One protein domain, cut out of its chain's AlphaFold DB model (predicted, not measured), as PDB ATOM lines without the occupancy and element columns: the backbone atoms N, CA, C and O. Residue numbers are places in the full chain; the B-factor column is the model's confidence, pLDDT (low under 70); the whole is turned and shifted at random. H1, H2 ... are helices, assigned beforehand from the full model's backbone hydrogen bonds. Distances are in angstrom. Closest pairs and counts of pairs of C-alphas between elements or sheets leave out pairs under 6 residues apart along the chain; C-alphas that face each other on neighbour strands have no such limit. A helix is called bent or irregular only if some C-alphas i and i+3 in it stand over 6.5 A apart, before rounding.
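AT A GLANCE: This is residues 110 to 165 of the 165 residues of the protein "FAD-binding oxidoreductase" of Bdellovibrionales bacterium (UniProt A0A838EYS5). One long helix, H1, is folded by a sharp kink into a V, and the long link after it loops back into the opening of the V before the chain goes on to the short helix H2, near the beginning of H1. Residues 135 to 142, at the far end of H1 and in the first part of the link, stick out. The printed part has 56 residues with two named helices, H1 then H2, and no named strand; its class is all helix. It is elongated, spanning 38 by 24 by 14 A, and only just compact, close to loose, with a radius of gyration of the C-alphas of 12.0 A.

HOW THE PARTS SIT: H1, residues 115 to 137, has a kink of 116 degrees near residue 122. It is irregular: C-alphas 121 and 124 are 9.2 A apart, and its line is a rough one. H2, residues 155 to 161, is close to H1 but not clearly touching, with 1 pair of C-alphas within 8 A. The closest C-alphas are those of Pro 116 and Ile 157, 6.8 A apart. Their lines stand at a shallow tilt of 29 degrees, opposite ways. O i to N i+4 pairs are within hydrogen-bond range in 14 of 19 cases in H1 and 2 of 3 in H2.

IN THESE COORDINATES: H1 begins at C-alpha 115, (-36.358, 7.674, -1.704), and ends at C-alpha 137, (-26.315, 8.620, 16.111), 20.5 A away. H2 measures 9.8 A from its first to its last C-alpha and ends at C-alpha 161, (-39.986, 15.911, -10.881).

THE WHOLE: The two C-alphas farthest apart, those of Leu 137 and Asp 165, are 38.8 A apart. The printed part has no cut and ends at residue 165, the chain's last. The link from H1 to H2, residues 138 to 154, is long. The mean pLDDT of the printed part is 80.9, and residues 150 to 165 are under 70.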
ATOM      1  N   VAL A 110     -33.758   0.983  -0.118       93.44
ATOM      2  CA  VAL A 110     -34.311   2.267  -0.568       93.44
ATOM      3  C   VAL A 110     -33.263   3.094  -1.315       93.44
ATOM      4  O   VAL A 110     -33.426   3.413  -2.491       93.44
ATOM      5  N   GLY A 111     -32.169   3.439  -0.627       91.06
ATOM      6  CA  GLY A 111     -31.132   4.312  -1.170       91.06
ATOM      7  C   GLY A 111     -31.696   5.633  -1.707       91.06
ATOM      8  O   GLY A 111     -32.703   6.147  -1.231       91.06
ATOM      9  N   TYR A 112     -31.051   6.187  -2.730       87.31
ATOM     10  CA  TYR A 112     -31.546   7.393  -3.406       87.31
ATOM     11  C   TYR A 112     -32.630   7.091  -4.441       87.31
ATOM     12  O   TYR A 112     -33.430   7.968  -4.757       87.31
ATOM     13  N   GLU A 113     -32.632   5.873  -4.983       87.75
ATOM     14  CA  GLU A 113     -33.485   5.483  -6.103       87.75
ATOM     15  C   GLU A 113     -34.954   5.401  -5.694       87.75
ATOM     16  O   GLU A 113     -35.796   5.969  -6.382       87.75
ATOM     17  N   HIS A 114     -35.245   4.775  -4.550       91.88
ATOM     18  CA  HIS A 114     -36.606   4.611  -4.038       91.88
ATOM     19  C   HIS A 114     -36.998   5.666  -2.990       91.88
ATOM     20  O   HIS A 114     -38.106   5.633  -2.450       91.88
ATOM     21  N   LEU A 115     -36.113   6.624  -2.696       89.88
ATOM     22  CA  LEU A 115     -36.358   7.674  -1.704       89.88
ATOM     23  C   LEU A 115     -37.692   8.427  -1.895       89.88
ATOM     24  O   LEU A 115     -38.350   8.672  -0.881       89.88
ATOM     25  N   PRO A 116     -38.154   8.733  -3.132       89.19
ATOM     26  CA  PRO A 116     -39.435   9.414  -3.347       89.19
ATOM     27  C   PRO A 116     -40.656   8.707  -2.739       89.19
ATOM     28  O   PRO A 116     -41.623   9.368  -2.366       89.19
ATOM     29  N   TRP A 117     -40.616   7.379  -2.598       92.38
ATOM     30  CA  TRP A 117     -41.721   6.585  -2.052       92.38
ATOM     31  C   TRP A 117     -41.524   6.217  -0.576       92.38
ATOM     32  O   TRP A 117     -42.447   5.698   0.049       92.38
ATOM     33  N   LEU A 118     -40.365   6.517   0.026       91.75
ATOM     34  CA  LEU A 118     -40.037   6.085   1.391       91.75
ATOM     35  C   LEU A 118     -41.074   6.546   2.424       91.75
ATOM     36  O   LEU A 118     -41.457   5.792   3.317       91.75
ATOM     37  N   LYS A 119     -41.547   7.791   2.303       89.94
ATOM     38  CA  LYS A 119     -42.544   8.357   3.221       89.94
ATOM     39  C   LYS A 119     -43.912   7.693   3.077       89.94
ATOM     40  O   LYS A 119     -44.639   7.605   4.065       89.94
ATOM     41  N   HIS A 120     -44.250   7.231   1.871       90.25
ATOM     42  CA  HIS A 120     -45.456   6.445   1.624       90.25
ATOM     43  C   HIS A 120     -45.341   5.062   2.276       90.25
ATOM     44  O   HIS A 120     -46.237   4.678   3.019       90.25
ATOM     45  N   GLU A 121     -44.208   4.378   2.082       94.19
ATOM     46  CA  GLU A 121     -43.932   3.047   2.644       94.19
ATOM     47  C   GLU A 121     -43.939   3.048   4.183       94.19
ATOM     48  O   GLU A 121     -44.604   2.240   4.825       94.19
ATOM     49  N   LEU A 122     -43.202   3.975   4.802       92.88
ATOM     50  CA  LEU A 122     -43.041   4.013   6.258       92.88
ATOM     51  C   LEU A 122     -44.206   4.706   6.975       92.88
ATOM     52  O   LEU A 122     -44.437   4.473   8.166       92.88
ATOM     53  N   GLY A 123     -44.896   5.613   6.289       92.69
ATOM     54  CA  GLY A 123     -45.786   6.584   6.908       92.69
ATOM     55  C   GLY A 123     -45.035   7.684   7.683       92.69
ATOM     56  O   GLY A 123     -43.826   7.598   7.945       92.69
ATOM     57  N   PRO A 124     -45.741   8.757   8.089       90.31
ATOM     58  CA  PRO A 124     -45.120   9.959   8.651       90.31
ATOM     59  C   PRO A 124     -44.438   9.724  10.005       90.31
ATOM     60  O   PRO A 124     -43.387  10.307  10.272       90.31
ATOM     61  N   PHE A 125     -45.002   8.859  10.852       94.12
ATOM     62  CA  PHE A 125     -44.445   8.572  12.176       94.12
ATOM     63  C   PHE A 125     -43.087   7.864  12.082       94.12
ATOM     64  O   PHE A 125     -42.099   8.359  12.627       94.12
ATOM     65  N   ASN A 126     -43.015   6.748  11.351       94.25
ATOM     66  CA  ASN A 126     -41.777   5.976  11.211       94.25
ATOM     67  C   ASN A 126     -40.708   6.762  10.443       94.25
ATOM     68  O   ASN A 126     -39.535   6.712  10.806       94.25
ATOM     69  N   SER A 127     -41.116   7.558   9.449       91.75
ATOM     70  CA  SER A 127     -40.224   8.496   8.755       91.75
ATOM     71  C   SER A 127     -39.575   9.490   9.731       91.75
ATOM     72  O   SER A 127     -38.360   9.693   9.705       91.75
ATOM     73  N   ASN A 128     -40.360  10.077  10.647       90.56
ATOM     74  CA  ASN A 128     -39.836  11.000  11.659       90.56
ATOM     75  C   ASN A 128     -38.926  10.301  12.679       90.56
ATOM     76  O   ASN A 128     -37.900  10.859  13.073       90.56
ATOM     77  N   LEU A 129     -39.289   9.087  13.101       93.56
ATOM     78  CA  LEU A 129     -38.478   8.285  14.011       93.56
ATOM     79  C   LEU A 129     -37.105   7.976  13.403       93.56
ATOM     80  O   LEU A 129     -36.089   8.203  14.060       93.56
ATOM     81  N   LEU A 130     -37.068   7.524  12.146       92.44
ATOM     82  CA  LEU A 130     -35.828   7.211  11.433       92.44
ATOM     83  C   LEU A 130     -34.900   8.430  11.348       92.44
ATOM     84  O   LEU A 130     -33.716   8.329  11.675       92.44
ATOM     85  N   SER A 131     -35.452   9.592  10.987       90.06
ATOM     86  CA  SER A 131     -34.709  10.857  10.941       90.06
ATOM     87  C   SER A 131     -34.100  11.212  12.307       90.06
ATOM     88  O   SER A 131     -32.899  11.464  12.405       90.06
ATOM     89  N   LYS A 132     -34.882  11.124  13.393       93.00
ATOM     90  CA  LYS A 132     -34.396  11.406  14.757       93.00
ATOM     91  C   LYS A 132     -33.295  10.452  15.211       93.00
ATOM     92  O   LYS A 132     -32.318  10.898  15.811       93.00
ATOM     93  N   VAL A 133     -33.427   9.158  14.918       94.75
ATOM     94  CA  VAL A 133     -32.385   8.166  15.224       94.75
ATOM     95  C   VAL A 133     -31.097   8.497  14.467       94.75
ATOM     96  O   VAL A 133     -30.026   8.512  15.074       94.75
ATOM     97  N   LYS A 134     -31.191   8.833  13.172       92.62
ATOM     98  CA  LYS A 134     -30.034   9.241  12.364       92.62
ATOM     99  C   LYS A 134     -29.342  10.473  12.948       92.62
ATOM    100  O   LYS A 134     -28.129  10.436  13.123       92.62
ATOM    101  N   THR A 135     -30.087  11.526  13.285       92.81
ATOM    102  CA  THR A 135     -29.519  12.750  13.876       92.81
ATOM    103  C   THR A 135     -28.851  12.486  15.224       92.81
ATOM    104  O   THR A 135     -27.814  13.075  15.512       92.81
ATOM    105  N   GLN A 136     -29.408  11.591  16.043       96.94
ATOM    106  CA  GLN A 136     -28.830  11.267  17.347       96.94
ATOM    107  C   GLN A 136     -27.534  10.451  17.231       96.94
ATOM    108  O   GLN A 136     -26.603  10.673  18.002       96.94
ATOM    109  N   LEU A 137     -27.475   9.498  16.295       96.88
ATOM    110  CA  LEU A 137     -26.315   8.620  16.111       96.88
ATOM    111  C   LEU A 137     -25.214   9.242  15.243       96.88
ATOM    112  O   LEU A 137     -24.044   8.905  15.406       96.88
ATOM    113  N   ASP A 138     -25.576  10.130  14.320       96.06
ATOM    114  CA  ASP A 138     -24.655  10.796  13.399       96.06
ATOM    115  C   ASP A 138     -25.024  12.281  13.234       96.06
ATOM    116  O   ASP A 138     -25.496  12.703  12.171       96.06
ATOM    117  N   PRO A 139     -24.824  13.096  14.286       94.44
ATOM    118  CA  PRO A 139     -25.194  14.512  14.279       94.44
ATOM    119  C   PRO A 139     -24.407  15.341  13.255       94.44
ATOM    120  O   PRO A 139     -24.879  16.390  12.825       94.44
ATOM    121  N   ALA A 140     -23.222  14.877  12.845       95.69
ATOM    122  CA  ALA A 140     -22.411  15.512  11.806       95.69
ATOM    123  C   ALA A 140     -22.767  15.034  10.382       95.69
ATOM    124  O   ALA A 140     -22.202  15.544   9.416       95.69
ATOM    125  N   ASN A 141     -23.703  14.085  10.248       91.44
ATOM    126  CA  ASN A 141     -24.181  13.516   8.987       91.44
ATOM    127  C   ASN A 141     -23.057  12.985   8.071       91.44
ATOM    128  O   ASN A 141     -23.027  13.259   6.870       91.44
ATOM    129  N   ILE A 142     -22.118  12.229   8.642       95.25
ATOM    130  CA  ILE A 142     -20.944  11.685   7.944       95.25
ATOM    131  C   ILE A 142     -21.278  10.374   7.210       95.25
ATOM    132  O   ILE A 142     -20.781  10.117   6.111       95.25
ATOM    133  N   PHE A 143     -22.128   9.525   7.788       93.00
ATOM    134  CA  PHE A 143     -22.395   8.180   7.274       93.00
ATOM    135  C   PHE A 143     -23.483   8.177   6.191       93.00
ATOM    136  O   PHE A 143     -24.676   8.211   6.506       93.00
ATOM    137  N   ASN A 144     -23.057   8.078   4.926       90.19
ATOM    138  CA  ASN A 144     -23.902   7.973   3.724       90.19
ATOM    139  C   ASN A 144     -25.081   8.970   3.718       90.19
ATOM    140  O   ASN A 144     -26.254   8.563   3.762       90.19
ATOM    141  N   PRO A 145     -24.772  10.280   3.731       88.06
ATOM    142  CA  PRO A 145     -25.745  11.329   3.981       88.06
ATOM    143  C   PRO A 145     -26.889  11.270   2.977       88.06
ATOM    144  O   PRO A 145     -26.669  11.336   1.771       88.06
ATOM    145  N   GLY A 146     -28.117  11.203   3.493       85.19
ATOM    146  CA  GLY A 146     -29.351  11.367   2.730       85.19
ATOM    147  C   GLY A 146     -29.847  10.164   1.929       85.19
ATOM    148  O   GLY A 146     -30.748  10.333   1.121       85.19
ATOM    149  N   SER A 147     -29.277   8.979   2.137       86.12
ATOM    150  CA  SER A 147     -29.720   7.721   1.507       86.12
ATOM    151  C   SER A 147     -31.032   7.152   2.069       86.12
ATOM    152  O   SER A 147     -31.588   6.223   1.496       86.12
ATOM    153  N   LEU A 148     -31.513   7.686   3.195       87.56
ATOM    154  CA  LEU A 148     -32.766   7.324   3.871       87.56
ATOM    155  C   LEU A 148     -33.426   8.559   4.500       87.56
ATOM    156  O   LEU A 148     -34.093   8.467   5.527       87.56
ATOM    157  N   ASP A 149     -33.165   9.737   3.933       82.44
ATOM    158  CA  ASP A 149     -33.716  10.987   4.440       82.44
ATOM    159  C   ASP A 149     -34.982  11.353   3.652       82.44
ATOM    160  O   ASP A 149     -34.866  11.829   2.521       82.44
ATOM    161  N   PRO A 150     -36.186  11.130   4.214       68.25
ATOM    162  CA  PRO A 150     -37.447  11.342   3.507       68.25
ATOM    163  C   PRO A 150     -37.716  12.815   3.173       68.25
ATOM    164  O   PRO A 150     -38.628  13.098   2.403       68.25
ATOM    165  N   GLU A 151     -36.950  13.749   3.744       67.69
ATOM    166  CA  GLU A 151     -37.086  15.187   3.496       67.69
ATOM    167  C   GLU A 151     -35.987  15.717   2.551       67.69
ATOM    168  O   GLU A 151     -35.969  16.901   2.204       67.69
ATOM    169  N   ARG A 152     -35.060  14.858   2.095       68.88
ATOM    170  CA  ARG A 152     -33.983  15.276   1.194       68.88
ATOM    171  C   ARG A 152     -34.417  15.245  -0.264       68.88
ATOM    172  O   ARG A 152     -34.738  14.199  -0.813       68.88
ATOM    173  N   VAL A 153     -34.233  16.377  -0.938       56.62
ATOM    174  CA  VAL A 153     -34.328  16.491  -2.397       56.62
ATOM    175  C   VAL A 153     -32.971  16.137  -3.028       56.62
ATOM    176  O   VAL A 153     -32.059  16.962  -3.076       56.62
ATOM    177  N   HIS A 154     -32.791  14.890  -3.474       58.72
ATOM    178  CA  HIS A 154     -31.590  14.460  -4.212       58.72
ATOM    179  C   HIS A 154     -31.696  14.853  -5.705       58.72
ATOM    180  O   HIS A 154     -32.806  14.910  -6.226       58.72
ATOM    181  N   PRO A 155     -30.598  15.071  -6.459       52.28
ATOM    182  CA  PRO A 155     -30.671  15.275  -7.912       52.28
ATOM    183  C   PRO A 155     -31.394  14.148  -8.676       52.28
ATOM    184  O   PRO A 155     -32.019  14.422  -9.691       52.28
ATOM    185  N   PHE A 156     -31.378  12.911  -8.154       55.19
ATOM    186  CA  PHE A 156     -32.219  11.803  -8.650       55.19
ATOM    187  C   PHE A 156     -33.724  12.122  -8.564       55.19
ATOM    188  O   PHE A 156     -34.482  11.739  -9.443       55.19
ATOM    189  N   ILE A 157     -34.153  12.862  -7.537       54.78
ATOM    190  CA  ILE A 157     -35.542  13.308  -7.357       54.78
ATOM    191  C   ILE A 157     -35.884  14.414  -8.359       54.78
ATOM    192  O   ILE A 157     -36.946  14.369  -8.966       54.78
ATOM    193  N   LYS A 158     -34.944  15.328  -8.646       54.19
ATOM    194  CA  LYS A 158     -35.148  16.362  -9.679       54.19
ATOM    195  C   LYS A 158     -35.419  15.774 -11.066       54.19
ATOM    196  O   LYS A 158     -36.189  16.361 -11.816       54.19
ATOM    197  N   ALA A 159     -34.801  14.637 -11.401       54.91
ATOM    198  CA  ALA A 159     -35.091  13.937 -12.649       54.91
ATOM    199  C   ALA A 159     -36.549  13.448 -12.676       54.91
ATOM    200  O   ALA A 159     -37.244  13.714 -13.650       54.91
ATOM    201  N   TYR A 160     -37.038  12.832 -11.592       56.28
ATOM    202  CA  TYR A 160     -38.441  12.420 -11.473       56.28
ATOM    203  C   TYR A 160     -39.429  13.596 -11.538       56.28
ATOM    204  O   TYR A 160     -40.443  13.479 -12.222       56.28
ATOM    205  N   ASP A 161     -39.121  14.721 -10.887       52.69
ATOM    206  CA  ASP A 161     -39.986  15.911 -10.881       52.69
ATOM    207  C   ASP A 161     -40.055  16.587 -12.263       52.69
ATOM    208  O   ASP A 161     -41.101  17.092 -12.649       52.69
ATOM    209  N   SER A 162     -38.973  16.543 -13.053       47.41
ATOM    210  CA  SER A 162     -38.925  17.122 -14.410       47.41
ATOM    211  C   SER A 162     -39.667  16.320 -15.492       47.41
ATOM    212  O   SER A 162     -39.776  16.775 -16.626       47.41
ATOM    213  N   ILE A 163     -40.140  15.117 -15.154       47.38
ATOM    214  CA  ILE A 163     -40.905  14.219 -16.037       47.38
ATOM    215  C   ILE A 163     -42.418  14.320 -15.741       47.38
ATOM    216  O   ILE A 163     -43.229  13.791 -16.495       47.38
ATOM    217  N   ALA A 164     -42.807  14.979 -14.643       39.56
ATOM    218  CA  ALA A 164     -44.192  15.060 -14.176       39.56
ATOM    219  C   ALA A 164     -45.019  16.212 -14.795       39.56
ATOM    220  O   ALA A 164     -46.174  16.371 -14.401       39.56
ATOM    221  N   ASP A 165     -44.457  16.957 -15.757       31.86
ATOM    222  CA  ASP A 165     -45.129  18.017 -16.532       31.86
ATOM    223  C   ASP A 165     -45.419  17.588 -17.984       31.86
ATOM    224  O   ASP A 165     -44.479  17.130 -18.679       31.86
TER     225      ASP A 165